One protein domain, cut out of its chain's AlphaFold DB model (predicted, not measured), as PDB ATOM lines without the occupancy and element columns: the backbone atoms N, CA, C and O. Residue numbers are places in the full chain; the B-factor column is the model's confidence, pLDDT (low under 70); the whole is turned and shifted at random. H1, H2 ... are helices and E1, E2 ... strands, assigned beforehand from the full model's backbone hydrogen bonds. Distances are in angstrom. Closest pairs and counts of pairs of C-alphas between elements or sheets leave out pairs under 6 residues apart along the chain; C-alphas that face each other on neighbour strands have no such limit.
ATOM      1  N   ARG A 117     204.724 164.948  86.014       53.59
ATOM      2  CA  ARG A 117     203.301 165.141  86.369       53.59
ATOM      3  C   ARG A 117     202.693 163.921  87.071       53.59
ATOM      4  O   ARG A 117     201.715 164.076  87.793       53.59
ATOM      5  N   ASN A 118     203.284 162.735  86.922       58.09
ATOM      6  CA  ASN A 118     202.773 161.500  87.507       58.09
ATOM      7  C   ASN A 118     202.913 161.377  89.029       58.09
ATOM      8  O   ASN A 118     202.324 160.455  89.592       58.09
ATOM      9  N   LEU A 119     203.648 162.274  89.697       65.88
ATOM     10  CA  LEU A 119     203.745 162.289  91.165       65.88
ATOM     11  C   LEU A 119     202.465 162.799  91.846       65.88
ATOM     12  O   LEU A 119     202.137 162.393  92.964       65.88
ATOM     13  N   SER A 120     201.733 163.675  91.158       65.06
ATOM     14  CA  SER A 120     200.443 164.213  91.588       65.06
ATOM     15  C   SER A 120     199.314 163.424  90.923       65.06
ATOM     16  O   SER A 120     199.418 163.026  89.765       65.06
ATOM     17  N   ASN A 121     198.217 163.213  91.644       63.41
ATOM     18  CA  ASN A 121     196.968 162.658  91.124       63.41
ATOM     19  C   ASN A 121     196.002 163.757  90.633       63.41
ATOM     20  O   ASN A 121     194.943 163.448  90.091       63.41
ATOM     21  N   ASN A 122     196.337 165.035  90.828       63.19
ATOM     22  CA  ASN A 122     195.489 166.175  90.515       63.19
ATOM     23  C   ASN A 122     195.974 166.914  89.260       63.19
ATOM     24  O   ASN A 122     196.942 167.672  89.289       63.19
ATOM     25  N   GLU A 123     195.225 166.771  88.167       59.72
ATOM     26  CA  GLU A 123     195.526 167.387  86.868       59.72
ATOM     27  C   GLU A 123     195.668 168.924  86.928       59.72
ATOM     28  O   GLU A 123     196.450 169.516  86.183       59.72
ATOM     29  N   TYR A 124     194.960 169.599  87.841       52.97
ATOM     30  CA  TYR A 124     195.090 171.045  88.033       52.97
ATOM     31  C   TYR A 124     196.420 171.420  88.696       52.97
ATOM     32  O   TYR A 124     197.059 172.390  88.286       52.97
ATOM     33  N   ILE A 125     196.868 170.640  89.686       54.72
ATOM     34  CA  ILE A 125     198.189 170.822  90.300       54.72
ATOM     35  C   ILE A 125     199.269 170.501  89.264       54.72
ATOM     36  O   ILE A 125     200.149 171.327  89.063       54.72
ATOM     37  N   GLN A 126     199.119 169.422  88.494       56.94
ATOM     38  CA  GLN A 126     200.018 169.080  87.384       56.94
ATOM     39  C   GLN A 126     200.143 170.187  86.317       56.94
ATOM     40  O   GLN A 126     201.228 170.388  85.770       56.94
ATOM     41  N   LYS A 127     199.047 170.891  85.991       50.16
ATOM     42  CA  LYS A 127     199.014 171.956  84.967       50.16
ATOM     43  C   LYS A 127     199.470 173.325  85.481       50.16
ATOM     44  O   LYS A 127     200.043 174.094  84.713       50.16
ATOM     45  N   LYS A 128     199.176 173.671  86.742       43.28
ATOM     46  CA  LYS A 128     199.383 175.024  87.301       43.28
ATOM     47  C   LYS A 128     200.613 175.126  88.202       43.28
ATOM     48  O   LYS A 128     201.255 176.173  88.259       43.28
ATOM     49  N   PHE A 129     200.952 174.035  88.876       47.38
ATOM     50  CA  PHE A 129     202.194 173.836  89.601       47.38
ATOM     51  C   PHE A 129     202.986 172.801  88.821       47.38
ATOM     52  O   PHE A 129     203.047 171.632  89.194       47.38
ATOM     53  N   TYR A 130     203.611 173.236  87.724       50.03
ATOM     54  CA  TYR A 130     204.780 172.522  87.224       50.03
ATOM     55  C   TYR A 130     205.598 172.137  88.457       50.03
ATOM     56  O   TYR A 130     205.833 173.002  89.308       50.03
ATOM     57  N   LEU A 131     205.923 170.857  88.618       49.88
ATOM     58  CA  LEU A 131     206.899 170.409  89.603       49.88
ATOM     59  C   LEU A 131     208.203 171.092  89.200       49.88
ATOM     60  O   LEU A 131     208.970 170.596  88.381       49.88
ATOM     61  N   THR A 132     208.343 172.349  89.611       51.41
ATOM     62  CA  THR A 132     209.475 173.182  89.265       51.41
ATOM     63  C   THR A 132     210.673 172.620  90.004       51.41
ATOM     64  O   THR A 132     210.520 171.802  90.907       51.41
ATOM     65  N   ARG A 133     211.869 173.073  89.622       54.91
ATOM     66  CA  ARG A 133     213.174 172.567  90.078       54.91
ATOM     67  C   ARG A 133     213.271 172.174  91.569       54.91
ATOM     68  O   ARG A 133     214.073 171.299  91.874       54.91
ATOM     69  N   ASP A 134     212.470 172.773  92.455       63.44
ATOM     70  CA  ASP A 134     212.517 172.563  93.904       63.44
ATOM     71  C   ASP A 134     211.143 172.210  94.536       63.44
ATOM     72  O   ASP A 134     211.018 172.178  95.761       63.44
ATOM     73  N   ARG A 135     210.081 172.006  93.733       70.38
ATOM     74  CA  ARG A 135     208.709 171.759  94.217       70.38
ATOM     75  C   ARG A 135     208.234 170.355  93.872       70.38
ATOM     76  O   ARG A 135     208.201 169.985  92.704       70.38
ATOM     77  N   LEU A 136     207.778 169.619  94.883       73.75
ATOM     78  CA  LEU A 136     207.257 168.258  94.755       73.75
ATOM     79  C   LEU A 136     205.829 168.169  95.288       73.75
ATOM     80  O   LEU A 136     205.588 168.487  96.442       73.75
ATOM     81  N   ALA A 137     204.884 167.718  94.473       75.81
ATOM     82  CA  ALA A 137     203.517 167.429  94.886       75.81
ATOM     83  C   ALA A 137     203.367 165.917  95.049       75.81
ATOM     84  O   ALA A 137     203.606 165.172  94.100       75.81
ATOM     85  N   LEU A 138     202.979 165.476  96.244       78.31
ATOM     86  CA  LEU A 138     202.765 164.066  96.545       78.31
ATOM     87  C   LEU A 138     201.407 163.867  97.218       78.31
ATOM     88  O   LEU A 138     200.981 164.677  98.050       78.31
ATOM     89  N   SER A 139     200.741 162.765  96.882       77.38
ATOM     90  CA  SER A 139     199.531 162.343  97.589       77.38
ATOM     91  C   SER A 139     199.853 161.942  99.027       77.38
ATOM     92  O   SER A 139     200.819 161.226  99.305       77.38
ATOM     93  N   ARG A 140     199.007 162.389  99.951       76.56
ATOM     94  CA  ARG A 140     199.043 162.046 101.365       76.56
ATOM     95  C   ARG A 140     197.694 161.479 101.759       76.56
ATOM     96  O   ARG A 140     196.645 162.082 101.528       76.56
ATOM     97  N   PHE A 141     197.744 160.320 102.396       72.38
ATOM     98  CA  PHE A 141     196.565 159.659 102.918       72.38
ATOM     99  C   PHE A 141     196.434 160.000 104.397       72.38
ATOM    100  O   PHE A 141     197.393 159.907 105.161       72.38
ATOM    101  N   ARG A 142     195.249 160.442 104.810       67.62
ATOM    102  CA  ARG A 142     194.876 160.550 106.223       67.62
ATOM    103  C   ARG A 142     193.627 159.732 106.450       67.62
ATOM    104  O   ARG A 142     192.650 159.900 105.729       67.62
ATOM    105  N   SER A 143     193.637 158.884 107.470       60.22
ATOM    106  CA  SER A 143     192.406 158.277 107.958       60.22
ATOM    107  C   SER A 143     191.876 159.086 109.134       60.22
ATOM    108  O   SER A 143     192.579 159.269 110.125       60.22
ATOM    109  N   THR A 144     190.644 159.579 109.031       65.19
ATOM    110  CA  THR A 144     189.897 160.122 110.173       65.19
ATOM    111  C   THR A 144     188.588 159.350 110.285       65.19
ATOM    112  O   THR A 144     187.872 159.191 109.300       65.19
ATOM    113  N   PHE A 145     188.306 158.799 111.470       72.06
ATOM    114  CA  PHE A 145     187.105 157.989 111.733       72.06
ATOM    115  C   PHE A 145     186.867 156.851 110.714       72.06
ATOM    116  O   PHE A 145     185.735 156.577 110.331       72.06
ATOM    117  N   GLY A 146     187.935 156.203 110.233       69.12
ATOM    118  CA  GLY A 146     187.849 155.112 109.251       69.12
ATOM    119  C   GLY A 146     187.681 155.558 107.793       69.12
ATOM    120  O   GLY A 146     187.830 154.738 106.890       69.12
ATOM    121  N   VAL A 147     187.466 156.851 107.528       70.50
ATOM    122  CA  VAL A 147     187.423 157.413 106.170       70.50
ATOM    123  C   VAL A 147     188.834 157.796 105.740       70.50
ATOM    124  O   VAL A 147     189.508 158.568 106.424       70.50
ATOM    125  N   LYS A 148     189.299 157.249 104.611       71.19
ATOM    126  CA  LYS A 148     190.584 157.616 104.003       71.19
ATOM    127  C   LYS A 148     190.401 158.836 103.101       71.19
ATOM    128  O   LYS A 148     189.765 158.755 102.057       71.19
ATOM    129  N   TRP A 149     191.009 159.942 103.497       71.94
ATOM    130  CA  TRP A 149     191.129 161.156 102.706       71.94
ATOM    131  C   TRP A 149     192.444 161.126 101.945       71.94
ATOM    132  O   TRP A 149     193.494 160.887 102.541       71.94
ATOM    133  N   ASN A 150     192.384 161.401 100.646       74.44
ATOM    134  CA  ASN A 150     193.560 161.711  99.849       74.44
ATOM    135  C   ASN A 150     193.622 163.226  99.650       74.44
ATOM    136  O   ASN A 150     192.652 163.828  99.192       74.44
ATOM    137  N   PHE A 151     194.746 163.837  99.995       77.88
ATOM    138  CA  PHE A 151     195.030 165.228  99.674       77.88
ATOM    139  C   PHE A 151     196.472 165.356  99.210       77.88
ATOM    140  O   PHE A 151     197.335 164.567  99.589       77.88
ATOM    141  N   GLU A 152     196.751 166.368  98.402       79.12
ATOM    142  CA  GLU A 152     198.105 166.601  97.917       79.12
ATOM    143  C   GLU A 152     198.845 167.576  98.820       79.12
ATOM    144  O   GLU A 152     198.314 168.626  99.191       79.12
ATOM    145  N   ARG A 153     200.091 167.235  99.154       82.25
ATOM    146  CA  ARG A 153     201.028 168.155  99.790       82.25
ATOM    147  C   ARG A 153     202.083 168.578  98.783       82.25
ATOM    148  O   ARG A 153     202.680 167.735  98.120       82.25
ATOM    149  N   ILE A 154     202.328 169.883  98.730       82.75
ATOM    150  CA  ILE A 154     203.443 170.473  97.998       82.75
ATOM    151  C   ILE A 154     204.601 170.663  98.979       82.75
ATOM    152  O   ILE A 154     204.448 171.349  99.988       82.75
ATOM    153  N   TYR A 155     205.738 170.055  98.673       84.31
ATOM    154  CA  TYR A 155     207.011 170.185  99.365       84.31
ATOM    155  C   TYR A 155     207.911 171.150  98.604       84.31
ATOM    156  O   TYR A 155     207.977 171.085  97.374       84.31
ATOM    157  N   ILE A 156     208.615 172.019  99.326       85.94
ATOM    158  CA  ILE A 156     209.654 172.889  98.768       85.94
ATOM    159  C   ILE A 156     210.985 172.469  99.386       85.94
ATOM    160  O   ILE A 156     211.339 172.910 100.479       85.94
ATOM    161  N   ILE A 157     211.709 171.592  98.696       87.62
ATOM    162  CA  ILE A 157     212.961 171.019  99.201       87.62
ATOM    163  C   ILE A 157     214.113 171.738  98.516       87.62
ATOM    164  O   ILE A 157     214.593 171.327  97.463       87.62
ATOM    165  N   SER A 158     214.509 172.864  99.100       89.56
ATOM    166  CA  SER A 158     215.695 173.603  98.683       89.56
ATOM    167  C   SER A 158     216.263 174.446  99.815       89.56
ATOM    168  O   SER A 158     215.549 174.928 100.700       89.56
ATOM    169  N   VAL A 159     217.577 174.642  99.766       90.44
ATOM    170  CA  VAL A 159     218.304 175.562 100.638       90.44
ATOM    171  C   VAL A 159     218.162 176.970 100.076       90.44
ATOM    172  O   VAL A 159     218.468 177.223  98.905       90.44
ATOM    173  N   LYS A 160     217.699 177.907 100.907       89.00
ATOM    174  CA  LYS A 160     217.568 179.314 100.510       89.00
ATOM    175  C   LYS A 160     218.940 179.973 100.384       89.00
ATOM    176  O   LYS A 160     219.829 179.761 101.207       89.00
ATOM    177  N   LYS A 161     219.089 180.837  99.376       86.62
ATOM    178  CA  LYS A 161     220.261 181.717  99.253       86.62
ATOM    179  C   LYS A 161     220.417 182.575 100.509       86.62
ATOM    180  O   LYS A 161     219.419 183.038 101.057       86.62
ATOM    181  N   GLY A 162     221.660 182.784 100.933       87.75
ATOM    182  CA  GLY A 162     221.993 183.567 102.121       87.75
ATOM    183  C   GLY A 162     221.877 182.821 103.455       87.75
ATOM    184  O   GLY A 162     222.277 183.389 104.464       87.75
ATOM    185  N   LEU A 163     221.373 181.578 103.484       89.81
ATOM    186  CA  LEU A 163     221.397 180.752 104.701       89.81
ATOM    187  C   LEU A 163     222.807 180.213 104.995       89.81
ATOM    188  O   LEU A 163     223.232 180.152 106.138       89.81
ATOM    189  N   ILE A 164     223.532 179.855 103.938       91.88
ATOM    190  CA  ILE A 164     224.923 179.390 103.946       91.88
ATOM    191  C   ILE A 164     225.655 180.034 102.762       91.88
ATOM    192  O   ILE A 164     225.029 180.732 101.956       91.88
ATOM    193  N   ASP A 165     226.963 179.802 102.631       91.62
ATOM    194  CA  ASP A 165     227.727 180.341 101.505       91.62
ATOM    195  C   ASP A 165     227.180 179.855 100.149       91.62
ATOM    196  O   ASP A 165     226.670 178.738 100.010       91.62
ATOM    197  N   ASP A 166     227.292 180.704  99.125       86.06
ATOM    198  CA  ASP A 166     226.680 180.458  97.815       86.06
ATOM    199  C   ASP A 166     227.166 179.164  97.157       86.06
ATOM    200  O   ASP A 166     226.393 178.488  96.474       86.06
ATOM    201  N   LYS A 167     228.436 178.791  97.359       87.06
ATOM    202  CA  LYS A 167     229.006 177.584  96.755       87.06
ATOM    203  C   LYS A 167     228.392 176.338  97.388       87.06
ATOM    204  O   LYS A 167     227.965 175.444  96.654       87.06
ATOM    205  N   THR A 168     228.294 176.300  98.714       87.44
ATOM    206  CA  THR A 168     227.656 175.200  99.446       87.44
ATOM    207  C   THR A 168     226.153 175.150  99.177       87.44
ATOM    208  O   THR A 168     225.612 174.076  98.930       87.44
ATOM    209  N   CYS A 169     225.474 176.298  99.107       86.25
ATOM    210  CA  CYS A 169     224.056 176.377  98.745       86.25
ATOM    211  C   CYS A 169     223.781 175.795  97.348       86.25
ATOM    212  O   CYS A 169     222.848 175.007  97.166       86.25
ATOM    213  N   LEU A 170     224.604 176.143  96.353       84.88
ATOM    214  CA  LEU A 170     224.501 175.585  95.002       84.88
ATOM    215  C   LEU A 170     224.764 174.078  94.986       84.88
ATOM    216  O   LEU A 170     224.037 173.342  94.319       84.88
ATOM    217  N   TYR A 171     225.777 173.628  95.726       88.50
ATOM    218  CA  TYR A 171     226.118 172.216  95.848       88.50
ATOM    219  C   TYR A 171     224.976 171.402  96.477       88.50
ATOM    220  O   TYR A 171     224.498 170.462  95.850       88.50
ATOM    221  N   LEU A 172     224.458 171.802  97.642       89.31
ATOM    222  CA  LEU A 172     223.383 171.073  98.327       89.31
ATOM    223  C   LEU A 172     222.089 171.043  97.505       89.31
ATOM    224  O   LEU A 172     221.439 170.006  97.410       89.31
ATOM    225  N   ASN A 173     221.729 172.141  96.837       87.50
ATOM    226  CA  ASN A 173     220.555 172.158  95.959       87.50
ATOM    227  C   ASN A 173     220.715 171.265  94.717       87.50
ATOM    228  O   ASN A 173     219.730 170.726  94.210       87.50
ATOM    229  N   ARG A 174     221.940 171.104  94.210       85.50
ATOM    230  CA  ARG A 174     222.264 170.141  93.149       85.50
ATOM    231  C   ARG A 174     222.154 168.702  93.664       85.50
ATOM    232  O   ARG A 174     221.541 167.877  92.990       85.50
ATOM    233  N   GLU A 175     222.661 168.429  94.864       90.12
ATOM    234  CA  GLU A 175     222.552 167.120  95.518       90.12
ATOM    235  C   GLU A 175     221.089 166.733  95.768       90.12
ATOM    236  O   GLU A 175     220.673 165.660  95.346       90.12
ATOM    237  N   ILE A 176     220.262 167.625  96.326       89.06
ATOM    238  CA  ILE A 176     218.816 167.396  96.508       89.06
ATOM    239  C   ILE A 176     218.151 166.996  95.181       89.06
ATOM    240  O   ILE A 176     217.355 166.056  95.126       89.06
ATOM    241  N   LYS A 177     218.495 167.666  94.077       84.25
ATOM    242  CA  LYS A 177     217.929 167.336  92.762       84.25
ATOM    243  C   LYS A 177     218.321 165.941  92.300       84.25
ATOM    244  O   LYS A 177     217.451 165.179  91.886       84.25
ATOM    245  N   ALA A 178     219.606 165.612  92.383       84.25
ATOM    246  CA  ALA A 178     220.137 164.340  91.908       84.25
ATOM    247  C   ALA A 178     219.722 163.150  92.781       84.25
ATOM    248  O   ALA A 178     219.420 162.079  92.261       84.25
ATOM    249  N   LYS A 179     219.703 163.341  94.099       89.94
ATOM    250  CA  LYS A 179     219.572 162.262  95.078       89.94
ATOM    251  C   LYS A 179     218.173 162.097  95.653       89.94
ATOM    252  O   LYS A 179     217.843 161.007  96.112       89.94
ATOM    253  N   VAL A 180     217.337 163.133  95.598       88.69
ATOM    254  CA  VAL A 180     215.981 163.107  96.172       88.69
ATOM    255  C   VAL A 180     214.918 163.261  95.096       88.69
ATOM    256  O   VAL A 180     214.082 162.377  94.917       88.69
ATOM    257  N   ILE A 181     214.962 164.361  94.342       84.00
ATOM    258  CA  ILE A 181     213.915 164.682  93.362       84.00
ATOM    259  C   ILE A 181     213.933 163.682  92.200       84.00
ATOM    260  O   ILE A 181     212.887 163.139  91.838       84.00
ATOM    261  N   ALA A 182     215.111 163.411  91.630       81.12
ATOM    262  CA  ALA A 182     215.261 162.499  90.500       81.12
ATOM    263  C   ALA A 182     214.800 161.058  90.816       81.12
ATOM    264  O   ALA A 182     213.942 160.560  90.082       81.12
ATOM    265  N   PRO A 183     215.261 160.395  91.897       84.12
ATOM    266  CA  PRO A 183     214.808 159.045  92.232       84.12
ATOM    267  C   PRO A 183     213.304 158.953  92.482       84.12
ATOM    268  O   PRO A 183     212.669 158.010  92.020       84.12
ATOM    269  N   LEU A 184     212.697 159.948  93.139       83.69
ATOM    270  CA  LEU A 184     211.248 159.961  93.348       83.69
ATOM    271  C   LEU A 184     210.468 160.101  92.046       83.69
ATOM    272  O   LEU A 184     209.496 159.375  91.838       83.69
ATOM    273  N   ALA A 185     210.898 160.995  91.157       78.62
ATOM    274  CA  ALA A 185     210.287 161.125  89.841       78.62
ATOM    275  C   ALA A 185     210.393 159.814  89.049       78.62
ATOM    276  O   ALA A 185     209.419 159.373  88.443       78.62
ATOM    277  N   PHE A 186     211.551 159.156  89.104       78.00
ATOM    278  CA  PHE A 186     211.757 157.864  88.458       78.00
ATOM    279  C   PHE A 186     210.918 156.744  89.077       78.00
ATOM    280  O   PHE A 186     210.362 155.929  88.346       78.00
ATOM    281  N   LEU A 187     210.737 156.733  90.397       80.62
ATOM    282  CA  LEU A 187     209.833 155.802  91.067       80.62
ATOM    283  C   LEU A 187     208.382 156.002  90.615       80.62
ATOM    284  O   LEU A 187     207.719 155.035  90.247       80.62
ATOM    285  N   GLY A 188     207.906 157.251  90.592       77.12
ATOM    286  CA  GLY A 188     206.562 157.591  90.115       77.12
ATOM    287  C   GLY A 188     206.333 157.228  88.645       77.12
ATOM    288  O   GLY A 188     205.213 156.889  88.266       77.12
ATOM    289  N   TYR A 189     207.397 157.252  87.837       75.88
ATOM    290  CA  TYR A 189     207.390 156.765  86.461       75.88
ATOM    291  C   TYR A 189     207.300 155.237  86.376       75.88
ATOM    292  O   TYR A 189     206.481 154.700  85.635       75.88
ATOM    293  N   MET A 190     208.151 154.528  87.120       75.94
ATOM    294  CA  MET A 190     208.255 153.072  87.031       75.94
ATOM    295  C   MET A 190     207.051 152.350  87.630       75.94
ATOM    296  O   MET A 190     206.583 151.372  87.053       75.94
ATOM    297  N   ASN A 191     206.603 152.773  88.814       77.81
ATOM    298  CA  ASN A 191     205.581 152.060  89.567       77.81
ATOM    299  C   ASN A 191     204.857 152.993  90.556       77.81
ATOM    300  O   ASN A 191     205.322 153.260  91.669       77.81
ATOM    301  N   LYS A 192     203.670 153.464  90.157       78.12
ATOM    302  CA  LYS A 192     202.829 154.333  90.996       78.12
ATOM    303  C   LYS A 192     202.260 153.613  92.220       78.12
ATOM    304  O   LYS A 192     201.997 154.272  93.227       78.12
ATOM    305  N   GLU A 193     202.074 152.291  92.167       78.88
ATOM    306  CA  GLU A 193     201.564 151.534  93.314       78.88
ATOM    307  C   GLU A 193     202.568 151.516  94.466       78.88
ATOM    308  O   GLU A 193     202.171 151.711  95.612       78.88
ATOM    309  N   VAL A 194     203.862 151.362  94.175       82.25
ATOM    310  CA  VAL A 194     204.932 151.435  95.184       82.25
ATOM    311  C   VAL A 194     204.948 152.818  95.836       82.25
ATOM    312  O   VAL A 194     204.969 152.926  97.063       82.25
ATOM    313  N   LEU A 195     204.843 153.886  95.041       79.50
ATOM    314  CA  LEU A 195     204.763 155.251  95.567       79.50
ATOM    315  C   LEU A 195     203.546 155.444  96.489       79.50
ATOM    316  O   LEU A 195     203.652 156.094  97.528       79.50
ATOM    317  N   HIS A 196     202.400 154.848  96.150       77.94
ATOM    318  CA  HIS A 196     201.205 154.865  96.994       77.94
ATOM    319  C   HIS A 196     201.390 154.052  98.283       77.94
ATOM    320  O   HIS A 196     201.100 154.548  99.376       77.94
ATOM    321  N   GLN A 197     201.908 152.830  98.167       81.31
ATOM    322  CA  GLN A 197     202.134 151.906  99.276       81.31
ATOM    323  C   GLN A 197     203.081 152.493 100.327       81.31
ATOM    324  O   GLN A 197     202.812 152.381 101.521       81.31
ATOM    325  N   PHE A 198     204.154 153.156  99.894       85.12
ATOM    326  CA  PHE A 198     205.147 153.766 100.783       85.12
ATOM    327  C   PHE A 198     204.931 155.268 100.993       85.12
ATOM    328  O   PHE A 198     205.801 155.955 101.529       85.12
ATOM    329  N   SER A 199     203.761 155.790 100.616       81.44
ATOM    330  CA  SER A 199     203.471 157.224 100.654       81.44
ATOM    331  C   SER A 199     203.666 157.845 102.037       81.44
ATOM    332  O   SER A 199     204.170 158.959 102.120       81.44
ATOM    333  N   GLU A 200     203.323 157.167 103.135       81.06
ATOM    334  CA  GLU A 200     203.541 157.700 104.489       81.06
ATOM    335  C   GLU A 200     205.028 157.892 104.806       81.06
ATOM    336  O   GLU A 200     205.416 158.965 105.269       81.06
ATOM    337  N   SER A 201     205.860 156.894 104.494       85.75
ATOM    338  CA  SER A 201     207.311 156.975 104.695       85.75
ATOM    339  C   SER A 201     207.939 158.037 103.793       85.75
ATOM    340  O   SER A 201     208.709 158.862 104.276       85.75
ATOM    341  N   ILE A 202     207.551 158.090 102.514       88.31
ATOM    342  CA  ILE A 202     208.036 159.111 101.578       88.31
ATOM    343  C   ILE A 202     207.649 160.511 102.074       88.31
ATOM    344  O   ILE A 202     208.497 161.396 102.146       88.31
ATOM    345  N   ASN A 203     206.388 160.716 102.470       87.12
ATOM    346  CA  ASN A 203     205.919 161.999 102.992       87.12
ATOM    347  C   ASN A 203     206.666 162.407 104.272       87.12
ATOM    348  O   ASN A 203     207.015 163.577 104.415       87.12
ATOM    349  N   TYR A 204     206.924 161.466 105.186       88.88
ATOM    350  CA  TYR A 204     207.700 161.726 106.399       88.88
ATOM    351  C   TYR A 204     209.125 162.186 106.069       88.88
ATOM    352  O   TYR A 204     209.557 163.227 106.561       88.88
ATOM    353  N   THR A 205     209.825 161.466 105.190       92.50
ATOM    354  CA  THR A 205     211.193 161.811 104.775       92.50
ATOM    355  C   THR A 205     211.247 163.178 104.093       92.50
ATOM    356  O   THR A 205     212.119 163.985 104.404       92.50
ATOM    357  N   LEU A 206     210.293 163.484 103.209       91.12
ATOM    358  CA  LEU A 206     210.232 164.783 102.530       91.12
ATOM    359  C   LEU A 206     209.910 165.935 103.489       91.12
ATOM    360  O   LEU A 206     210.491 167.008 103.367       91.12
ATOM    361  N   GLU A 207     209.018 165.720 104.458       91.25
ATOM    362  CA  GLU A 207     208.695 166.694 105.508       91.25
ATOM    363  C   GLU A 207     209.894 166.968 106.426       91.25
ATOM    364  O   GLU A 207     210.169 168.121 106.778       91.25
ATOM    365  N   HIS A 208     210.626 165.915 106.784       92.88
ATOM    366  CA  HIS A 208     211.854 166.026 107.554       92.88
ATOM    367  C   HIS A 208     212.923 166.806 106.783       92.88
ATOM    368  O   HIS A 208     213.429 167.813 107.278       92.88
ATOM    369  N   LEU A 209     213.198 166.415 105.536       94.31
ATOM    370  CA  LEU A 209     214.220 167.048 104.708       94.31
ATOM    371  C   LEU A 209     213.884 168.510 104.375       94.31
ATOM    372  O   LEU A 209     214.760 169.368 104.440       94.31
ATOM    373  N   GLU A 210     212.617 168.828 104.087       93.69
ATOM    374  CA  GLU A 210     212.135 170.209 103.919       93.69
ATOM    375  C   GLU A 210     212.410 171.068 105.166       93.69
ATOM    376  O   GLU A 210     212.707 172.261 105.059       93.69
ATOM    377  N   SER A 211     212.314 170.473 106.357       94.25
ATOM    378  CA  SER A 211     212.607 171.156 107.619       94.25
ATOM    379  C   SER A 211     214.114 171.341 107.813       94.25
ATOM    380  O   SER A 211     214.545 172.440 108.156       94.25
ATOM    381  N   MET A 212     214.920 170.320 107.504       94.81
ATOM    382  CA  MET A 212     216.385 170.385 107.584       94.81
ATOM    383  C   MET A 212     216.990 171.371 106.580       94.81
ATOM    384  O   MET A 212     217.924 172.090 106.918       94.81
ATOM    385  N   CYS A 213     216.404 171.520 105.388       94.12
ATOM    386  CA  CYS A 213     216.824 172.535 104.413       94.12
ATOM    387  C   CYS A 213     216.732 173.971 104.960       94.12
ATOM    388  O   CYS A 213     217.475 174.849 104.520       94.12
ATOM    389  N   LYS A 214     215.824 174.229 105.913       94.69
ATOM    390  CA  LYS A 214     215.669 175.538 106.573       94.69
ATOM    391  C   LYS A 214     216.680 175.761 107.701       94.69
ATOM    392  O   LYS A 214     216.759 176.881 108.191       94.69
ATOM    393  N   LEU A 215     217.406 174.717 108.095       95.19
ATOM    394  CA  LEU A 215     218.387 174.693 109.184       95.19
ATOM    395  C   LEU A 215     219.787 174.304 108.672       95.19
ATOM    396  O   LEU A 215     220.611 173.804 109.435       95.19
ATOM    397  N   ALA A 216     220.042 174.479 107.369       93.00
ATOM    398  CA  ALA A 216     221.256 174.022 106.685       93.00
ATOM    399  C   ALA A 216     222.559 174.655 107.215       93.00
ATOM    400  O   ALA A 216     223.643 174.183 106.894       93.00
ATOM    401  N   ASP A 217     222.455 175.730 107.993       92.38
ATOM    402  CA  ASP A 217     223.546 176.398 108.700       92.38
ATOM    403  C   ASP A 217     223.958 175.688 110.002       92.38
ATOM    404  O   ASP A 217     225.053 175.923 110.510       92.38
ATOM    405  N   VAL A 218     223.102 174.809 110.533       93.94
ATOM    406  CA  VAL A 218     223.316 174.100 111.805       93.94
ATOM    407  C   VAL A 218     223.428 172.588 111.615       93.94
ATOM    408  O   VAL A 218     224.161 171.927 112.351       93.94
ATOM    409  N   VAL A 219     222.693 172.023 110.656       91.94
ATOM    410  CA  VAL A 219     222.612 170.570 110.453       91.94
ATOM    411  C   VAL A 219     223.522 170.102 109.326       91.94
ATOM    412  O   VAL A 219     223.744 170.812 108.346       91.94
ATOM    413  N   ASP A 220     223.995 168.861 109.426       93.69
ATOM    414  CA  ASP A 220     224.668 168.186 108.318       93.69
ATOM    415  C   ASP A 220     223.636 167.770 107.261       93.69
ATOM    416  O   ASP A 220     223.158 166.635 107.219       93.69
ATOM    417  N   LEU A 221     223.252 168.729 106.416       95.56
ATOM    418  CA  LEU A 221     222.232 168.500 105.399       95.56
ATOM    419  C   LEU A 221     222.678 167.469 104.353       95.56
ATOM    420  O   LEU A 221     221.828 166.785 103.792       95.56
ATOM    421  N   GLN A 222     223.983 167.328 104.097       95.75
ATOM    422  CA  GLN A 222     224.481 166.331 103.148       95.75
ATOM    423  C   GLN A 222     224.137 164.921 103.622       95.75
ATOM    424  O   GLN A 222     223.597 164.130 102.850       95.75
ATOM    425  N   LYS A 223     224.375 164.633 104.904       94.81
ATOM    426  CA  LYS A 223     224.018 163.345 105.500       94.81
ATOM    427  C   LYS A 223     222.518 163.057 105.399       94.81
ATOM    428  O   LYS A 223     222.135 161.941 105.060       94.81
ATOM    429  N   GLU A 224     221.669 164.051 105.648       95.25
ATOM    430  CA  GLU A 224     220.212 163.894 105.527       95.25
ATOM    431  C   GLU A 224     219.765 163.651 104.074       95.25
ATOM    432  O   GLU A 224     218.862 162.851 103.821       95.25
ATOM    433  N   ILE A 225     220.424 164.291 103.099       94.62
ATOM    434  CA  ILE A 225     220.202 164.031 101.669       94.62
ATOM    435  C   ILE A 225     220.598 162.593 101.316       94.62
ATOM    436  O   ILE A 225     219.854 161.921 100.601       94.62
ATOM    437  N   ASP A 226     221.736 162.111 101.817       93.75
ATOM    438  CA  ASP A 226     222.230 160.760 101.537       93.75
ATOM    439  C   ASP A 226     221.320 159.681 102.148       93.75
ATOM    440  O   ASP A 226     220.988 158.705 101.477       93.75
ATOM    441  N   LEU A 227     220.800 159.894 103.361       92.25
ATOM    442  CA  LEU A 227     219.809 158.996 103.969       92.25
ATOM    443  C   LEU A 227     218.503 158.942 103.164       92.25
ATOM    444  O   LEU A 227     217.940 157.867 102.941       92.25
ATOM    445  N   ALA A 228     218.016 160.096 102.696       93.31
ATOM    446  CA  ALA A 228     216.842 160.143 101.828       93.31
ATOM    447  C   ALA A 228     217.102 159.432 100.489       93.31
ATOM    448  O   ALA A 228     216.226 158.728  99.981       93.31
ATOM    449  N   HIS A 229     218.310 159.576  99.939       93.38
ATOM    450  CA  HIS A 229     218.728 158.912  98.710       93.38
ATOM    451  C   HIS A 229     218.674 157.391  98.826       93.38
ATOM    452  O   HIS A 229     218.035 156.739  97.999       93.38
ATOM    453  N   GLU A 230     219.309 156.836  99.860       91.00
ATOM    454  CA  GLU A 230     219.344 155.394 100.113       91.00
ATOM    455  C   GLU A 230     217.930 154.817 100.209       91.00
ATOM    456  O   GLU A 230     217.621 153.801  99.581       91.00
ATOM    457  N   LEU A 231     217.038 155.511 100.920       91.62
ATOM    458  CA  LEU A 231     215.643 155.109 101.048       91.62
ATOM    459  C   LEU A 231     214.922 155.077  99.691       91.62
ATOM    460  O   LEU A 231     214.268 154.088  99.353       91.62
ATOM    461  N   PHE A 232     215.025 156.147  98.898       90.31
ATOM    462  CA  PHE A 232     214.318 156.237  97.617       90.31
ATOM    463  C   PHE A 232     214.892 155.298  96.554       90.31
ATOM    464  O   PHE A 232     214.130 154.752  95.752       90.31
ATOM    465  N   MET A 233     216.202 155.050  96.572       89.50
ATOM    466  CA  MET A 233     216.817 154.020  95.735       89.50
ATOM    467  C   MET A 233     216.364 152.619  96.148       89.50
ATOM    468  O   MET A 233     216.005 151.830  95.275       89.50
ATOM    469  N   GLY A 234     216.236 152.346  97.451       88.62
ATOM    470  CA  GLY A 234     215.638 151.105  97.949       88.62
ATOM    471  C   GLY A 234     214.219 150.872  97.415       88.62
ATOM    472  O   GLY A 234     213.889 149.763  96.991       88.62
ATOM    473  N   TYR A 235     213.391 151.920  97.338       88.94
ATOM    474  CA  TYR A 235     212.069 151.825  96.703       88.94
ATOM    475  C   TYR A 235     212.137 151.603  95.191       88.94
ATOM    476  O   TYR A 235     211.328 150.847  94.652       88.94
ATOM    477  N   CYS A 236     213.095 152.222  94.499       87.38
ATOM    478  CA  CYS A 236     213.311 151.986  93.072       87.38
ATOM    479  C   CYS A 236     213.699 150.529  92.793       87.38
ATOM    480  O   CYS A 236     213.175 149.923  91.859       87.38
ATOM    481  N   ASP A 237     214.580 149.950  93.605       88.88
ATOM    482  CA  ASP A 237     215.019 148.564  93.447       88.88
ATOM    483  C   ASP A 237     213.911 147.572  93.822       88.88
ATOM    484  O   ASP A 237     213.680 146.588  93.111       88.88
ATOM    485  N   PHE A 238     213.128 147.882  94.859       87.25
ATOM    486  CA  PHE A 238     211.902 147.146  95.163       87.25
ATOM    487  C   PHE A 238     210.923 147.165  93.977       87.25
ATOM    488  O   PHE A 238     210.442 146.115  93.557       87.25
ATOM    489  N   ALA A 239     210.671 148.331  93.378       86.50
ATOM    490  CA  ALA A 239     209.780 148.451  92.225       86.50
ATOM    491  C   ALA A 239     210.256 147.627  91.016       86.50
ATOM    492  O   ALA A 239     209.445 146.949  90.380       86.50
ATOM    493  N   LYS A 240     211.563 147.641  90.719       84.56
ATOM    494  CA  LYS A 240     212.151 146.836  89.636       84.56
ATOM    495  C   LYS A 240     211.960 145.338  89.877       84.56
ATOM    496  O   LYS A 240     211.464 144.633  89.002       84.56
ATOM    497  N   SER A 241     212.301 144.863  91.075       83.62
ATOM    498  CA  SER A 241     212.177 143.441  91.431       83.62
ATOM    499  C   SER A 241     210.723 142.949  91.436       83.62
ATOM    500  O   SER A 241     210.450 141.814  91.033       83.62
ATOM    501  N   ALA A 242     209.772 143.800  91.832       77.38
ATOM    502  CA  ALA A 242     208.348 143.488  91.760       77.38
ATOM    503  C   ALA A 242     207.871 143.305  90.306       77.38
ATOM    504  O   ALA A 242     207.182 142.323  90.012       77.38
ATOM    505  N   ASP A 243     208.278 144.192  89.389       74.75
ATOM    506  CA  ASP A 243     207.933 144.095  87.962       74.75
ATOM    507  C   ASP A 243     208.556 142.846  87.311       74.75
ATOM    508  O   ASP A 243     207.879 142.082  86.619       74.75
ATOM    509  N   GLU A 244     209.826 142.553  87.604       76.94
ATOM    510  CA  GLU A 244     210.498 141.335  87.130       76.94
ATOM    511  C   GLU A 244     209.793 140.059  87.603       76.94
ATOM    512  O   GLU A 244     209.561 139.136  86.814       76.94
TER     513      GLU A 244
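This is residues 117 to 244 of the 280 residues of an uncharacterized protein of Bacillus sp. M 2-6 (UniProt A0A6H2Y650). A two-stranded antiparallel hairpin, E1 and E2, packs against a bundle of three long helices, H2, H4 and H5, mainly on H4. H2, H4 and H5 make a triangle, loosest between H2 and H4; the short H3 links H2 to H4 at one end, and the short H1 lies near E1, away from the bundle. The printed part has 128 residues, with five named helices and two named strands in the order H1 E1 E2 H2 H3 H4 H5, and its class is mixed, helices and strands. It is compact, with a radius of gyration of the C-alphas of 15.1 A and spans of 45 by 33 by 30 A.

E1, residues 135 to 144, and E2, residues 147 to 156, form a hairpin of antiparallel neighbours at 156 degrees, with N 140 and O 151 at 2.8 A and N 155 and O 136 at 2.7 A, within hydrogen-bond range. H4, residues 199 to 215, has 7 pairs of C-alphas within 8 A of E1, the closest those of Arg 140 and Ser 199 at 6.6 A. Between H4 and E2 the closest C-alphas are those of Ile 156 and Glu 210, 6.3 A apart. H5, residues 221 to 244, touches H4 with its residues 221 to 232 alone, closest at the C-alphas of Met 212 and Leu 221, 6.5 A, as a helical hairpin with a shallow tilt of 20 degrees, opposite ways. H2, residues 166 to 190, touches H5, closest at the C-alphas of Lys 179 and His 229, 5.0 A, with a shallow tilt of 17 degrees, the same way. H2, H4 and H5 are an up and down bundle, each running against the one before it in the chain, and H2 and H4 are near each other. H3, residues 192 to 197, and H2 touch only at the corner, only just, with 3 pairs of C-alphas within 8 A, the closest those of Gly 188 and Leu 195 at 6.2 A. H1, residues 123 to 128, is apart from E2 and H2; its closest C-alpha to E1 is Ile 125, 7.8 A from that of Ala 137. Every O i to N i+4 pair is within hydrogen-bond range in H1, H3 and H5, against 18 of 21 in H2 and 11 of 13 in H4.

E1 is 27.3 A long and begins at C-alpha 135 (208.709, 171.759, 94.217); E2 is 28.1 A. H2 is 34.7 A, H4 24.5 A, and H5, 34.8 A, ends at C-alpha 244 (210.498, 141.335, 87.130). H1 is 8.6 A and H3 8.7 A.

The C-alphas farthest apart, of Phe 145 and Lys 167, are 48.6 A apart. The printed part has no cut, and no link is long. The mean pLDDT of the printed part is 80.8; residues 117 to 134, 142 to 144 and 146 are under 70.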